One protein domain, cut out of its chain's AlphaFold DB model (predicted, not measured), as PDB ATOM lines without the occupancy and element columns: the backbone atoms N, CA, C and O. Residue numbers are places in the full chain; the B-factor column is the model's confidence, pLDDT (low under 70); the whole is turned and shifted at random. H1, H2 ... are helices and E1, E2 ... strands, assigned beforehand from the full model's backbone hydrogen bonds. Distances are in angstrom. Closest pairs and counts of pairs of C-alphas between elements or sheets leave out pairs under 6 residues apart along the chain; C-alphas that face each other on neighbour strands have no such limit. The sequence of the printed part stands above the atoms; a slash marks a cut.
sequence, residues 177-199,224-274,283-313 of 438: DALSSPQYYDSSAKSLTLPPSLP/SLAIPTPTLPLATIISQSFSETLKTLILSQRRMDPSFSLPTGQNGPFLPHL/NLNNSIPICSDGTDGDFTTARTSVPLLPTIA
ATOM      1  N   ASP A 177      12.185  40.225  41.321       89.88
ATOM      2  CA  ASP A 177      11.311  41.302  41.792       89.88
ATOM      3  C   ASP A 177      10.318  40.784  42.838       89.88
ATOM      4  O   ASP A 177      10.073  41.443  43.851       89.88
ATOM      5  N   ALA A 178       9.804  39.563  42.645       93.12
ATOM      6  CA  ALA A 178       8.887  38.935  43.587       93.12
ATOM      7  C   ALA A 178       9.517  38.743  44.976       93.12
ATOM      8  O   ALA A 178       8.854  39.030  45.970       93.12
ATOM      9  N   LEU A 179      10.785  38.315  45.065       94.25
ATOM     10  CA  LEU A 179      11.477  38.103  46.346       94.25
ATOM     11  C   LEU A 179      11.765  39.405  47.108       94.25
ATOM     12  O   LEU A 179      11.823  39.382  48.335       94.25
ATOM     13  N   SER A 180      11.919  40.526  46.400       94.69
ATOM     14  CA  SER A 180      12.117  41.851  47.004       94.69
ATOM     15  C   SER A 180      10.843  42.459  47.606       94.69
ATOM     16  O   SER A 180      10.905  43.467  48.311       94.69
ATOM     17  N   SER A 181       9.684  41.846  47.345       94.56
ATOM     18  CA  SER A 181       8.401  42.309  47.862       94.56
ATOM     19  C   SER A 181       8.396  42.318  49.397       94.56
ATOM     20  O   SER A 181       8.791  41.319  50.010       94.56
ATOM     21  N   PRO A 182       7.845  43.371  50.039       95.56
ATOM     22  CA  PRO A 182       7.700  43.438  51.496       95.56
ATOM     23  C   PRO A 182       6.813  42.323  52.069       95.56
ATOM     24  O   PRO A 182       6.752  42.132  53.278       95.56
ATOM     25  N   GLN A 183       6.102  41.584  51.210       94.31
ATOM     26  CA  GLN A 183       5.352  40.396  51.602       94.31
ATOM     27  C   GLN A 183       6.260  39.230  52.027       94.31
ATOM     28  O   GLN A 183       5.849  38.427  52.863       94.31
ATOM     29  N   TYR A 184       7.455  39.114  51.442       96.06
ATOM     30  CA  TYR A 184       8.382  38.007  51.702       96.06
ATOM     31  C   TYR A 184       9.650  38.474  52.408       96.06
ATOM     32  O   TYR A 184      10.166  37.752  53.260       96.06
ATOM     33  N   TYR A 185      10.146  39.665  52.073       97.50
ATOM     34  CA  TYR A 185      11.343  40.233  52.676       97.50
ATOM     35  C   TYR A 185      10.996  41.366  53.643       97.50
ATOM     36  O   TYR A 185      10.477  42.409  53.247       97.50
ATOM     37  N   ASP A 186      11.340  41.181  54.914       97.81
ATOM     38  CA  ASP A 186      11.308  42.235  55.921       97.81
ATOM     39  C   ASP A 186      12.700  42.867  56.039       97.81
ATOM     40  O   ASP A 186      13.625  42.290  56.619       97.81
ATOM     41  N   SER A 187      12.846  44.083  55.508       97.38
ATOM     42  CA  SER A 187      14.100  44.841  55.559       97.38
ATOM     43  C   SER A 187      14.512  45.239  56.976       97.38
ATOM     44  O   SER A 187      15.700  45.426  57.236       97.38
ATOM     45  N   SER A 188      13.549  45.391  57.892       97.81
ATOM     46  CA  SER A 188      13.816  45.808  59.272       97.81
ATOM     47  C   SER A 188      14.414  44.661  60.087       97.81
ATOM     48  O   SER A 188      15.444  44.837  60.741       97.81
ATOM     49  N   ALA A 189      13.833  43.467  59.962       97.81
ATOM     50  CA  ALA A 189      14.343  42.243  60.571       97.81
ATOM     51  C   ALA A 189      15.491  41.607  59.769       97.81
ATOM     52  O   ALA A 189      16.176  40.721  60.279       97.81
ATOM     53  N   LYS A 190      15.711  42.047  58.520       98.12
ATOM     54  CA  LYS A 190      16.614  41.405  57.550       98.12
ATOM     55  C   LYS A 190      16.278  39.920  57.399       98.12
ATOM     56  O   LYS A 190      17.164  39.061  57.438       98.12
ATOM     57  N   SER A 191      14.983  39.641  57.268       98.12
ATOM     58  CA  SER A 191      14.421  38.295  57.236       98.12
ATOM     59  C   SER A 191      13.707  38.043  55.914       98.12
ATOM     60  O   SER A 191      12.927  38.879  55.465       98.12
ATOM     61  N   LEU A 192      13.971  36.894  55.293       98.00
ATOM     62  CA  LEU A 192      13.268  36.425  54.103       98.00
ATOM     63  C   LEU A 192      12.432  35.203  54.478       98.00
ATOM     64  O   LEU A 192      12.975  34.175  54.883       98.00
ATOM     65  N   THR A 193      11.120  35.309  54.300       97.88
ATOM     66  CA  THR A 193      10.168  34.217  54.511       97.88
ATOM     67  C   THR A 193       9.516  33.855  53.189       97.88
ATOM     68  O   THR A 193       8.739  34.633  52.635       97.88
ATOM     69  N   LEU A 194       9.813  32.659  52.678       96.50
ATOM     70  CA  LEU A 194       9.131  32.144  51.493       96.50
ATOM     71  C   LEU A 194       7.892  31.348  51.910       96.50
ATOM     72  O   LEU A 194       7.936  30.615  52.899       96.50
ATOM     73  N   PRO A 195       6.784  31.441  51.160       95.94
ATOM     74  CA  PRO A 195       5.579  30.711  51.499       95.94
ATOM     75  C   PRO A 195       5.773  29.196  51.307       95.94
ATOM     76  O   PRO A 195       6.606  28.773  50.487       95.94
ATOM     77  N   PRO A 196       4.969  28.379  52.013       95.50
ATOM     78  CA  PRO A 196       4.925  26.933  51.829       95.50
ATOM     79  C   PRO A 196       4.698  26.542  50.368       95.50
ATOM     80  O   PRO A 196       3.861  27.127  49.677       95.50
ATOM     81  N   SER A 197       5.397  25.505  49.909       93.75
ATOM     82  CA  SER A 197       5.181  24.902  48.592       93.75
ATOM     83  C   SER A 197       4.729  23.460  48.784       93.75
ATOM     84  O   SER A 197       5.481  22.595  49.233       93.75
ATOM     85  N   LEU A 198       3.461  23.187  48.486       88.19
ATOM     86  CA  LEU A 198       2.911  21.841  48.595       88.19
ATOM     87  C   LEU A 198       3.009  21.148  47.235       88.19
ATOM     88  O   LEU A 198       2.676  21.766  46.220       88.19
ATOM     89  N   PRO A 199       3.430  19.869  47.180       84.38
ATOM     90  CA  PRO A 199       3.307  19.109  45.949       84.38
ATOM     91  C   PRO A 199       1.828  19.092  45.543       84.38
ATOM     92  O   PRO A 199       0.964  19.016  46.427       84.38
ATOM     93  N   SER A 224       2.663  34.654  43.662       82.81
ATOM     94  CA  SER A 224       2.884  33.272  44.107       82.81
ATOM     95  C   SER A 224       3.436  32.356  43.011       82.81
ATOM     96  O   SER A 224       4.173  31.420  43.314       82.81
ATOM     97  N   LEU A 225       3.130  32.649  41.741       85.56
ATOM     98  CA  LEU A 225       3.621  31.884  40.592       85.56
ATOM     99  C   LEU A 225       5.085  32.190  40.257       85.56
ATOM    100  O   LEU A 225       5.755  31.355  39.658       85.56
ATOM    101  N   ALA A 226       5.578  33.366  40.650       90.06
ATOM    102  CA  ALA A 226       6.958  33.783  40.412       90.06
ATOM    103  C   ALA A 226       7.940  33.238  41.465       90.06
ATOM    104  O   ALA A 226       9.152  33.384  41.308       90.06
ATOM    105  N   ILE A 227       7.450  32.615  42.542       91.88
ATOM    106  CA  ILE A 227       8.300  32.099  43.618       91.88
ATOM    107  C   ILE A 227       9.012  30.836  43.130       91.88
ATOM    108  O   ILE A 227       8.341  29.904  42.682       91.88
ATOM    109  N   PRO A 228      10.349  30.757  43.256       93.31
ATOM    110  CA  PRO A 228      11.095  29.562  42.883       93.31
ATOM    111  C   PRO A 228      10.529  28.312  43.561       93.31
ATOM    112  O   PRO A 228      10.091  28.378  44.707       93.31
ATOM    113  N   THR A 229      10.547  27.163  42.891       93.88
ATOM    114  CA  THR A 229      10.043  25.896  43.447       93.88
ATOM    115  C   THR A 229      11.011  25.139  44.368       93.88
ATOM    116  O   THR A 229      10.493  24.501  45.290       93.88
ATOM    117  N   PRO A 230      12.355  25.183  44.190       96.06
ATOM    118  CA  PRO A 230      13.288  24.488  45.081       96.06
ATOM    119  C   PRO A 230      13.074  24.869  46.548       96.06
ATOM    120  O   PRO A 230      12.707  26.011  46.857       96.06
ATOM    121  N   THR A 231      13.319  23.930  47.464       97.25
ATOM    122  CA  THR A 231      13.254  24.191  48.908       97.25
ATOM    123  C   THR A 231      14.172  25.348  49.283       97.25
ATOM    124  O   THR A 231      13.711  26.283  49.935       97.25
ATOM    125  N   LEU A 232      15.422  25.327  48.803       97.56
ATOM    126  CA  LEU A 232      16.396  26.405  48.981       97.56
ATOM    127  C   LEU A 232      16.806  26.979  47.611       97.56
ATOM    128  O   LEU A 232      17.724  26.454  46.975       97.56
ATOM    129  N   PRO A 233      16.140  28.044  47.130       96.81
ATOM    130  CA  PRO A 233      16.446  28.673  45.848       96.81
ATOM    131  C   PRO A 233      17.595  29.681  45.978       96.81
ATOM    132  O   PRO A 233      17.427  30.884  45.779       96.81
ATOM    133  N   LEU A 234      18.772  29.195  46.367       96.31
ATOM    134  CA  LEU A 234      19.902  30.042  46.738       96.31
ATOM    135  C   LEU A 234      20.416  30.894  45.565       96.31
ATOM    136  O   LEU A 234      20.747  32.057  45.778       96.31
ATOM    137  N   ALA A 235      20.409  30.363  44.338       95.19
ATOM    138  CA  ALA A 235      20.766  31.117  43.131       95.19
ATOM    139  C   ALA A 235      19.927  32.399  42.967       95.19
ATOM    140  O   ALA A 235      20.468  33.475  42.717       95.19
ATOM    141  N   THR A 236      18.612  32.303  43.192       95.25
ATOM    142  CA  THR A 236      17.693  33.447  43.107       95.25
ATOM    143  C   THR A 236      17.829  34.394  44.298       95.25
ATOM    144  O   THR A 236      17.662  35.599  44.140       95.25
ATOM    145  N   ILE A 237      18.120  33.870  45.494       96.88
ATOM    146  CA  ILE A 237      18.278  34.691  46.704       96.88
ATOM    147  C   ILE A 237      19.562  35.525  46.625       96.88
ATOM    148  O   ILE A 237      19.532  36.708  46.947       96.88
ATOM    149  N   ILE A 238      20.681  34.941  46.185       96.88
ATOM    150  CA  ILE A 238      21.975  35.641  46.121       96.88
ATOM    151  C   ILE A 238      21.963  36.773  45.092       96.88
ATOM    152  O   ILE A 238      22.627  37.783  45.302       96.88
ATOM    153  N   SER A 239      21.190  36.652  44.010       95.25
ATOM    154  CA  SER A 239      21.072  37.728  43.018       95.25
ATOM    155  C   SER A 239      20.321  38.963  43.533       95.25
ATOM    156  O   SER A 239      20.321  39.994  42.860       95.25
ATOM    157  N   GLN A 240      19.704  38.892  44.719       96.38
ATOM    158  CA  GLN A 240      19.036  40.030  45.346       96.38
ATOM    159  C   GLN A 240      20.024  40.932  46.086       96.38
ATOM    160  O   GLN A 240      20.963  40.459  46.727       96.38
ATOM    161  N   SER A 241      19.751  42.238  46.096       96.69
ATOM    162  CA  SER A 241      20.577  43.237  46.793       96.69
ATOM    163  C   SER A 241      20.606  43.057  48.314       96.69
ATOM    164  O   SER A 241      21.570  43.444  48.967       96.69
ATOM    165  N   PHE A 242      19.570  42.453  48.899       97.06
ATOM    166  CA  PHE A 242      19.508  42.214  50.340       97.06
ATOM    167  C   PHE A 242      20.321  41.001  50.806       97.06
ATOM    168  O   PHE A 242      20.482  40.827  52.017       97.06
ATOM    169  N   SER A 243      20.820  40.160  49.892       97.12
ATOM    170  CA  SER A 243      21.491  38.891  50.209       97.12
ATOM    171  C   SER A 243      22.712  39.067  51.120       97.12
ATOM    172  O   SER A 243      22.940  38.257  52.017       97.12
ATOM    173  N   GLU A 244      23.436  40.178  50.968       96.69
ATOM    174  CA  GLU A 244      24.582  40.542  51.805       96.69
ATOM    175  C   GLU A 244      24.188  40.901  53.241       96.69
ATOM    176  O   GLU A 244      25.006  40.827  54.146       96.69
ATOM    177  N   THR A 245      22.941  41.297  53.486       97.75
ATOM    178  CA  THR A 245      22.487  41.707  54.825       97.75
ATOM    179  C   THR A 245      21.541  40.708  55.471       97.75
ATOM    180  O   THR A 245      21.175  40.899  56.629       97.75
ATOM    181  N   LEU A 246      21.142  39.664  54.745       98.44
ATOM    182  CA  LEU A 246      20.148  38.697  55.186       98.44
ATOM    183  C   LEU A 246      20.642  37.934  56.423       98.44
ATOM    184  O   LEU A 246      21.700  37.310  56.389       98.44
ATOM    185  N   LYS A 247      19.855  37.981  57.502       98.50
ATOM    186  CA  LYS A 247      20.164  37.327  58.783       98.50
ATOM    187  C   LYS A 247      19.323  36.087  59.036       98.50
ATOM    188  O   LYS A 247      19.843  35.106  59.557       98.50
ATOM    189  N   THR A 248      18.055  36.128  58.648       98.56
ATOM    190  CA  THR A 248      17.103  35.046  58.901       98.56
ATOM    191  C   THR A 248      16.486  34.588  57.586       98.56
ATOM    192  O   THR A 248      16.009  35.404  56.797       98.56
ATOM    193  N   LEU A 249      16.490  33.278  57.348       98.56
ATOM    194  CA  LEU A 249      15.902  32.653  56.168       98.56
ATOM    195  C   LEU A 249      14.919  31.561  56.597       98.56
ATOM    196  O   LEU A 249      15.314  30.538  57.156       98.56
ATOM    197  N   ILE A 250      13.633  31.788  56.323       98.50
ATOM    198  CA  ILE A 250      12.530  30.905  56.713       98.50
ATOM    199  C   ILE A 250      11.937  30.261  55.460       98.50
ATOM    200  O   ILE A 250      11.366  30.934  54.598       98.50
ATOM    201  N   LEU A 251      12.090  28.941  55.359       98.00
ATOM    202  CA  LEU A 251      11.735  28.126  54.193       98.00
ATOM    203  C   LEU A 251      10.817  26.952  54.563       98.00
ATOM    204  O   LEU A 251      10.806  25.921  53.890       98.00
ATOM    205  N   SER A 252      10.033  27.126  55.623       98.00
ATOM    206  CA  SER A 252       9.137  26.130  56.203       98.00
ATOM    207  C   SER A 252       8.139  25.551  55.199       98.00
ATOM    208  O   SER A 252       7.538  26.269  54.396       98.00
ATOM    209  N   GLN A 253       7.890  24.242  55.290       97.00
ATOM    210  CA  GLN A 253       6.834  23.537  54.546       97.00
ATOM    211  C   GLN A 253       6.969  23.619  53.014       97.00
ATOM    212  O   GLN A 253       5.983  23.546  52.272       97.00
ATOM    213  N   ARG A 254       8.197  23.751  52.510       97.38
ATOM    214  CA  ARG A 254       8.500  23.773  51.072       97.38
ATOM    215  C   ARG A 254       8.853  22.380  50.562       97.38
ATOM    216  O   ARG A 254      10.020  22.039  50.394       97.38
ATOM    217  N   ARG A 255       7.810  21.575  50.352       96.06
ATOM    218  CA  ARG A 255       7.851  20.140  50.014       96.06
ATOM    219  C   ARG A 255       7.686  19.852  48.519       96.06
ATOM    220  O   ARG A 255       7.694  18.684  48.133       96.06
ATOM    221  N   MET A 256       7.455  20.875  47.693       94.56
ATOM    222  CA  MET A 256       7.164  20.697  46.267       94.56
ATOM    223  C   MET A 256       8.366  20.152  45.484       94.56
ATOM    224  O   MET A 256       8.198  19.227  44.694       94.56
ATOM    225  N   ASP A 257       9.561  20.698  45.719       95.69
ATOM    226  CA  ASP A 257      10.817  20.212  45.145       95.69
ATOM    227  C   ASP A 257      11.903  20.223  46.235       95.69
ATOM    228  O   ASP A 257      12.474  21.286  46.486       95.69
ATOM    229  N   PRO A 258      12.168  19.079  46.908       96.62
ATOM    230  CA  PRO A 258      13.164  18.950  47.975       96.62
ATOM    231  C   PRO A 258      14.587  18.986  47.404       96.62
ATOM    232  O   PRO A 258      15.324  18.005  47.469       96.62
ATOM    233  N   SER A 259      14.946  20.105  46.780       97.00
ATOM    234  CA  SER A 259      16.208  20.354  46.092       97.00
ATOM    235  C   SER A 259      16.775  21.717  46.479       97.00
ATOM    236  O   SER A 259      16.051  22.623  46.916       97.00
ATOM    237  N   PHE A 260      18.091  21.858  46.343       97.12
ATOM    238  CA  PHE A 260      18.786  23.131  46.510       97.12
ATOM    239  C   PHE A 260      19.195  23.639  45.129       97.12
ATOM    240  O   PHE A 260      19.800  22.902  44.356       97.12
ATOM    241  N   SER A 261      18.881  24.893  44.813       95.56
ATOM    242  CA  SER A 261      19.373  25.553  43.600       95.56
ATOM    243  C   SER A 261      20.547  26.444  43.975       95.56
ATOM    244  O   SER A 261      20.369  27.401  44.727       95.56
ATOM    245  N   LEU A 262      21.748  26.105  43.504       95.44
ATOM    246  CA  LEU A 262      22.981  26.836  43.813       95.44
ATOM    247  C   LEU A 262      23.480  27.604  42.577       95.44
ATOM    248  O   LEU A 262      23.309  27.110  41.460       95.44
ATOM    249  N   PRO A 263      24.124  28.778  42.751       94.19
ATOM    250  CA  PRO A 263      24.800  29.462  41.653       94.19
ATOM    251  C   PRO A 263      25.873  28.574  41.014       94.19
ATOM    252  O   PRO A 263      26.677  27.939  41.702       94.19
ATOM    253  N   THR A 264      25.911  28.549  39.687       89.44
ATOM    254  CA  THR A 264      26.812  27.679  38.925       89.44
ATOM    255  C   THR A 264      28.278  28.045  39.148       89.44
ATOM    256  O   THR A 264      28.654  29.215  39.170       89.44
ATOM    257  N   GLY A 265      29.125  27.027  39.323       85.31
ATOM    258  CA  GLY A 265      30.571  27.199  39.497       85.31
ATOM    259  C   GLY A 265      31.001  27.723  40.871       85.31
ATOM    260  O   GLY A 265      32.197  27.903  41.093       85.31
ATOM    261  N   GLN A 266      30.068  27.937  41.804       84.19
ATOM    262  CA  GLN A 266      30.370  28.432  43.144       84.19
ATOM    263  C   GLN A 266      29.960  27.410  44.204       84.19
ATOM    264  O   GLN A 266      28.821  26.961  44.276       84.19
ATOM    265  N   ASN A 267      30.911  27.055  45.063       86.00
ATOM    266  CA  ASN A 267      30.711  26.105  46.160       86.00
ATOM    267  C   ASN A 267      30.488  26.794  47.521       86.00
ATOM    268  O   ASN A 267      30.467  26.117  48.549       86.00
ATOM    269  N   GLY A 268      30.299  28.117  47.518       86.69
ATOM    270  CA  GLY A 268      30.175  28.947  48.714       86.69
ATOM    271  C   GLY A 268      31.519  29.491  49.222       86.69
ATOM    272  O   GLY A 268      32.563  29.208  48.623       86.69
ATOM    273  N   PRO A 269      31.507  30.282  50.312       94.00
ATOM    274  CA  PRO A 269      30.364  30.571  51.192       94.00
ATOM    275  C   PRO A 269      29.326  31.516  50.564       94.00
ATOM    276  O   PRO A 269      29.660  32.352  49.728       94.00
ATOM    277  N   PHE A 270      28.070  31.401  50.992       95.75
ATOM    278  CA  PHE A 270      26.962  32.256  50.563       95.75
ATOM    279  C   PHE A 270      26.232  32.837  51.768       95.75
ATOM    280  O   PHE A 270      26.222  32.234  52.833       95.75
ATOM    281  N   LEU A 271      25.590  33.997  51.598       96.69
ATOM    282  CA  LEU A 271      24.871  34.680  52.681       96.69
ATOM    283  C   LEU A 271      25.745  34.784  53.952       96.69
ATOM    284  O   LEU A 271      25.426  34.191  54.984       96.69
ATOM    285  N   PRO A 272      26.879  35.508  53.891       95.25
ATOM    286  CA  PRO A 272      27.908  35.491  54.936       95.25
ATOM    287  C   PRO A 272      27.416  35.965  56.311       95.25
ATOM    288  O   PRO A 272      28.094  35.736  57.309       95.25
ATOM    289  N   HIS A 273      26.253  36.610  56.378       97.56
ATOM    290  CA  HIS A 273      25.637  37.112  57.603       97.56
ATOM    291  C   HIS A 273      24.383  36.337  58.030       97.56
ATOM    292  O   HIS A 273      23.705  36.779  58.955       97.56
ATOM    293  N   LEU A 274      24.084  35.196  57.396       98.19
ATOM    294  CA  LEU A 274      22.947  34.363  57.773       98.19
ATOM    295  C   LEU A 274      23.196  33.727  59.146       98.19
ATOM    296  O   LEU A 274      24.113  32.926  59.311       98.19
ATOM    297  N   ASN A 283      10.619  17.891  53.966       97.12
ATOM    298  CA  ASN A 283      10.812  16.526  53.462       97.12
ATOM    299  C   ASN A 283      12.247  16.279  52.948       97.12
ATOM    300  O   ASN A 283      12.449  15.581  51.951       97.12
ATOM    301  N   LEU A 284      13.237  16.869  53.621       97.94
ATOM    302  CA  LEU A 284      14.656  16.676  53.329       97.94
ATOM    303  C   LEU A 284      15.139  15.326  53.876       97.94
ATOM    304  O   LEU A 284      14.722  14.900  54.952       97.94
ATOM    305  N   ASN A 285      16.018  14.660  53.131       98.19
ATOM    306  CA  ASN A 285      16.694  13.426  53.544       98.19
ATOM    307  C   ASN A 285      18.157  13.734  53.923       98.19
ATOM    308  O   ASN A 285      18.602  14.878  53.838       98.19
ATOM    309  N   ASN A 286      18.936  12.703  54.267       98.25
ATOM    310  CA  ASN A 286      20.375  12.829  54.556       98.25
ATOM    311  C   ASN A 286      21.179  13.444  53.401       98.25
ATOM    312  O   ASN A 286      22.199  14.095  53.621       98.25
ATOM    313  N   SER A 287      20.727  13.212  52.169       98.19
ATOM    314  CA  SER A 287      21.269  13.812  50.960       98.19
ATOM    315  C   SER A 287      20.183  14.556  50.202       98.19
ATOM    316  O   SER A 287      18.999  14.203  50.239       98.19
ATOM    317  N   ILE A 288      20.607  15.610  49.520       97.19
ATOM    318  CA  ILE A 288      19.745  16.500  48.761       97.19
ATOM    319  C   ILE A 288      20.232  16.608  47.316       97.19
ATOM    320  O   ILE A 288      21.437  16.702  47.072       97.19
ATOM    321  N   PRO A 289      19.312  16.613  46.341       97.12
ATOM    322  CA  PRO A 289      19.646  16.961  44.976       97.12
ATOM    323  C   PRO A 289      19.982  18.451  44.883       97.12
ATOM    324  O   PRO A 289      19.220  19.308  45.332       97.12
ATOM    325  N   ILE A 290      21.111  18.745  44.252       95.69
ATOM    326  CA  ILE A 290      21.518  20.094  43.881       95.69
ATOM    327  C   ILE A 290      21.220  20.295  42.396       95.69
ATOM    328  O   ILE A 290      21.643  19.501  41.553       95.69
ATOM    329  N   CYS A 291      20.482  21.359  42.097       93.31
ATOM    330  CA  CYS A 291      20.263  21.875  40.755       93.31
ATOM    331  C   CYS A 291      21.247  23.028  40.531       93.31
ATOM    332  O   CYS A 291      21.136  24.072  41.176       93.31
ATOM    333  N   SER A 292      22.212  22.840  39.635       88.88
ATOM    334  CA  SER A 292      23.040  23.943  39.143       88.88
ATOM    335  C   SER A 292      22.258  24.688  38.068       88.88
ATOM    336  O   SER A 292      21.680  24.047  37.191       88.88
ATOM    337  N   ASP A 293      22.225  26.015  38.143       78.62
ATOM    338  CA  ASP A 293      21.516  26.855  37.174       78.62
ATOM    339  C   ASP A 293      22.279  26.841  35.833       78.62
ATOM    340  O   ASP A 293      23.210  27.615  35.595       78.62
ATOM    341  N   GLY A 294      21.988  25.848  34.991       70.38
ATOM    342  CA  GLY A 294      22.590  25.717  33.670       70.38
ATOM    343  C   GLY A 294      22.078  26.831  32.764       70.38
ATOM    344  O   GLY A 294      20.897  26.873  32.444       70.38
ATOM    345  N   THR A 295      22.963  27.735  32.344       61.09
ATOM    346  CA  THR A 295      22.638  28.846  31.432       61.09
ATOM    347  C   THR A 295      22.210  28.398  30.033       61.09
ATOM    348  O   THR A 295      21.611  29.186  29.305       61.09
ATOM    349  N   ASP A 296      22.469  27.147  29.660       58.12
ATOM    350  CA  ASP A 296      22.045  26.584  28.383       58.12
ATOM    351  C   ASP A 296      20.735  25.834  28.610       58.12
ATOM    352  O   ASP A 296      20.727  24.854  29.346       58.12
ATOM    353  N   GLY A 297      19.638  26.322  28.013       62.44
ATOM    354  CA  GLY A 297      18.240  25.909  28.227       62.44
ATOM    355  C   GLY A 297      17.870  24.456  27.890       62.44
ATOM    356  O   GLY A 297      16.759  24.189  27.432       62.44
ATOM    357  N   ASP A 298      18.779  23.515  28.113       64.31
ATOM    358  CA  ASP A 298      18.525  22.090  28.164       64.31
ATOM    359  C   ASP A 298      17.990  21.729  29.560       64.31
ATOM    360  O   ASP A 298      18.715  21.649  30.553       64.31
ATOM    361  N   PHE A 299      16.675  21.527  29.643       58.88
ATOM    362  CA  PHE A 299      15.914  21.233  30.867       58.88
ATOM    363  C   PHE A 299      16.288  19.899  31.552       58.88
ATOM    364  O   PHE A 299      15.605  19.459  32.479       58.88
ATOM    365  N   THR A 300      17.360  19.235  31.112       68.88
ATOM    366  CA  THR A 300      17.829  17.940  31.618       68.88
ATOM    367  C   THR A 300      19.103  18.040  32.461       68.88
ATOM    368  O   THR A 300      19.841  17.062  32.584       68.88
ATOM    369  N   THR A 301      19.368  19.188  33.095       70.38
ATOM    370  CA  THR A 301      20.514  19.340  34.006       70.38
ATOM    371  C   THR A 301      20.525  18.231  35.062       70.38
ATOM    372  O   THR A 301      19.599  18.107  35.872       70.38
ATOM    373  N   ALA A 302      21.576  17.409  35.041       84.69
ATOM    374  CA  ALA A 302      21.744  16.291  35.954       84.69
ATOM    375  C   ALA A 302      21.787  16.789  37.408       84.69
ATOM    376  O   ALA A 302      22.651  17.581  37.783       84.69
ATOM    377  N   ARG A 303      20.854  16.314  38.238       92.81
ATOM    378  CA  ARG A 303      20.837  16.605  39.676       92.81
ATOM    379  C   ARG A 303      21.908  15.770  40.368       92.81
ATOM    380  O   ARG A 303      21.850  14.541  40.332       92.81
ATOM    381  N   THR A 304      22.855  16.417  41.035       95.25
ATOM    382  CA  THR A 304      23.854  15.724  41.860       95.25
ATOM    383  C   THR A 304      23.352  15.617  43.291       95.25
ATOM    384  O   THR A 304      22.944  16.621  43.870       95.25
ATOM    385  N   SER A 305      23.381  14.418  43.871       96.81
ATOM    386  CA  SER A 305      23.010  14.212  45.274       96.81
ATOM    387  C   SER A 305      24.213  14.467  46.181       96.81
ATOM    388  O   SER A 305      25.274  13.883  45.969       96.81
ATOM    389  N   VAL A 306      24.057  15.344  47.174       96.81
ATOM    390  CA  VAL A 306      25.129  15.770  48.093       96.81
ATOM    391  C   VAL A 306      24.616  15.692  49.537       96.81
ATOM    392  O   VAL A 306      23.427  15.928  49.761       96.81
ATOM    393  N   PRO A 307      25.447  15.333  50.533       97.81
ATOM    394  CA  PRO A 307      25.013  15.274  51.929       97.81
ATOM    395  C   PRO A 307      24.549  16.646  52.443       97.81
ATOM    396  O   PRO A 307      25.216  17.663  52.232       97.81
ATOM    397  N   LEU A 308      23.403  16.672  53.131       98.00
ATOM    398  CA  LEU A 308      22.704  17.899  53.526       98.00
ATOM    399  C   LEU A 308      23.509  18.748  54.515       98.00
ATOM    400  O   LEU A 308      23.780  19.915  54.246       98.00
ATOM    401  N   LEU A 309      23.881  18.169  55.656       97.88
ATOM    402  CA  LEU A 309      24.515  18.904  56.751       97.88
ATOM    403  C   LEU A 309      25.908  19.460  56.394       97.88
ATOM    404  O   LEU A 309      26.104  20.659  56.600       97.88
ATOM    405  N   PRO A 310      26.830  18.697  55.763       97.19
ATOM    406  CA  PRO A 310      28.093  19.262  55.271       97.19
ATOM    407  C   PRO A 310      27.869  20.409  54.285       97.19
ATOM    408  O   PRO A 310      28.587  21.408  54.287       97.19
ATOM    409  N   THR A 311      26.840  20.285  53.440       97.06
ATOM    410  CA  THR A 311      26.483  21.341  52.493       97.06
ATOM    411  C   THR A 311      26.036  22.594  53.235       97.06
ATOM    412  O   THR A 311      26.577  23.659  52.968       97.06
ATOM    413  N   ILE A 312      25.124  22.489  54.204       97.50
ATOM    414  CA  ILE A 312      24.674  23.630  55.021       97.50
ATOM    415  C   ILE A 312      25.858  24.300  55.736       97.50
ATOM    416  O   ILE A 312      25.993  25.519  55.648       97.50
ATOM    417  N   ALA A 313      26.739  23.516  56.367       96.06
ATOM    418  CA  ALA A 313      27.917  24.020  57.080       96.06
ATOM    419  C   ALA A 313      28.848  24.840  56.173       96.06
ATOM    420  O   ALA A 313      29.352  25.894  56.561       96.06
TER     421      ALA A 313
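What this domain is: This is residues 177 to 199, 224 to 274 and 283 to 313 of the 438 residues of an uncharacterized protein of Steccherinum ochraceum (UniProt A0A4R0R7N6). This model has little regular structure: a parallel strand pair, E1 and E3, lies toward one end, a strongly twisted sheet, E2 E4 E5 E6, mixed, reaches the other, and H1 sits near the middle. The 105 printed residues include 37 in named elements, E1 E2 H1 E3 E4 E5 E6 H2, class mixed. It is compact, radius of gyration of the C-alphas 13.5 A, spans 38 by 29 by 29 A.

How they stand to each other: Within hydrogen-bond range are N 192 of E1, residues 191 to 193, and O 248 of E3, residues 248 to 250, 2.9 A. E2, residues 230 to 233, is parallel to E4, residues 257 to 262: N 261 and O 232, 2.9 A. E4 is parallel to E5, residues 287 to 292: N 291 and O 260, 2.8 A. E5 and E6, residues 304 to 307, form a hairpin: N 288 and O 306, 2.8 A. H1, residues 234 to 238, and H2, residues 308 to 313, only graze this sheet; both have every O i to N i+4 pair within range.

Where its parts are: E1 begins at C-alpha 191 (14.421, 38.295, 57.236); H2 ends at C-alpha 313 (27.917, 24.020, 57.080). E5 measures 15.7 A.

The domain as a whole: The printed part has two cuts: C-alphas 199 and 224 are 14.3 A apart across the first, and C-alphas 274 and 283 are 22.0 A apart across the second. The E5 to E6 link is long; residues 295 to 300 have pLDDT under 70.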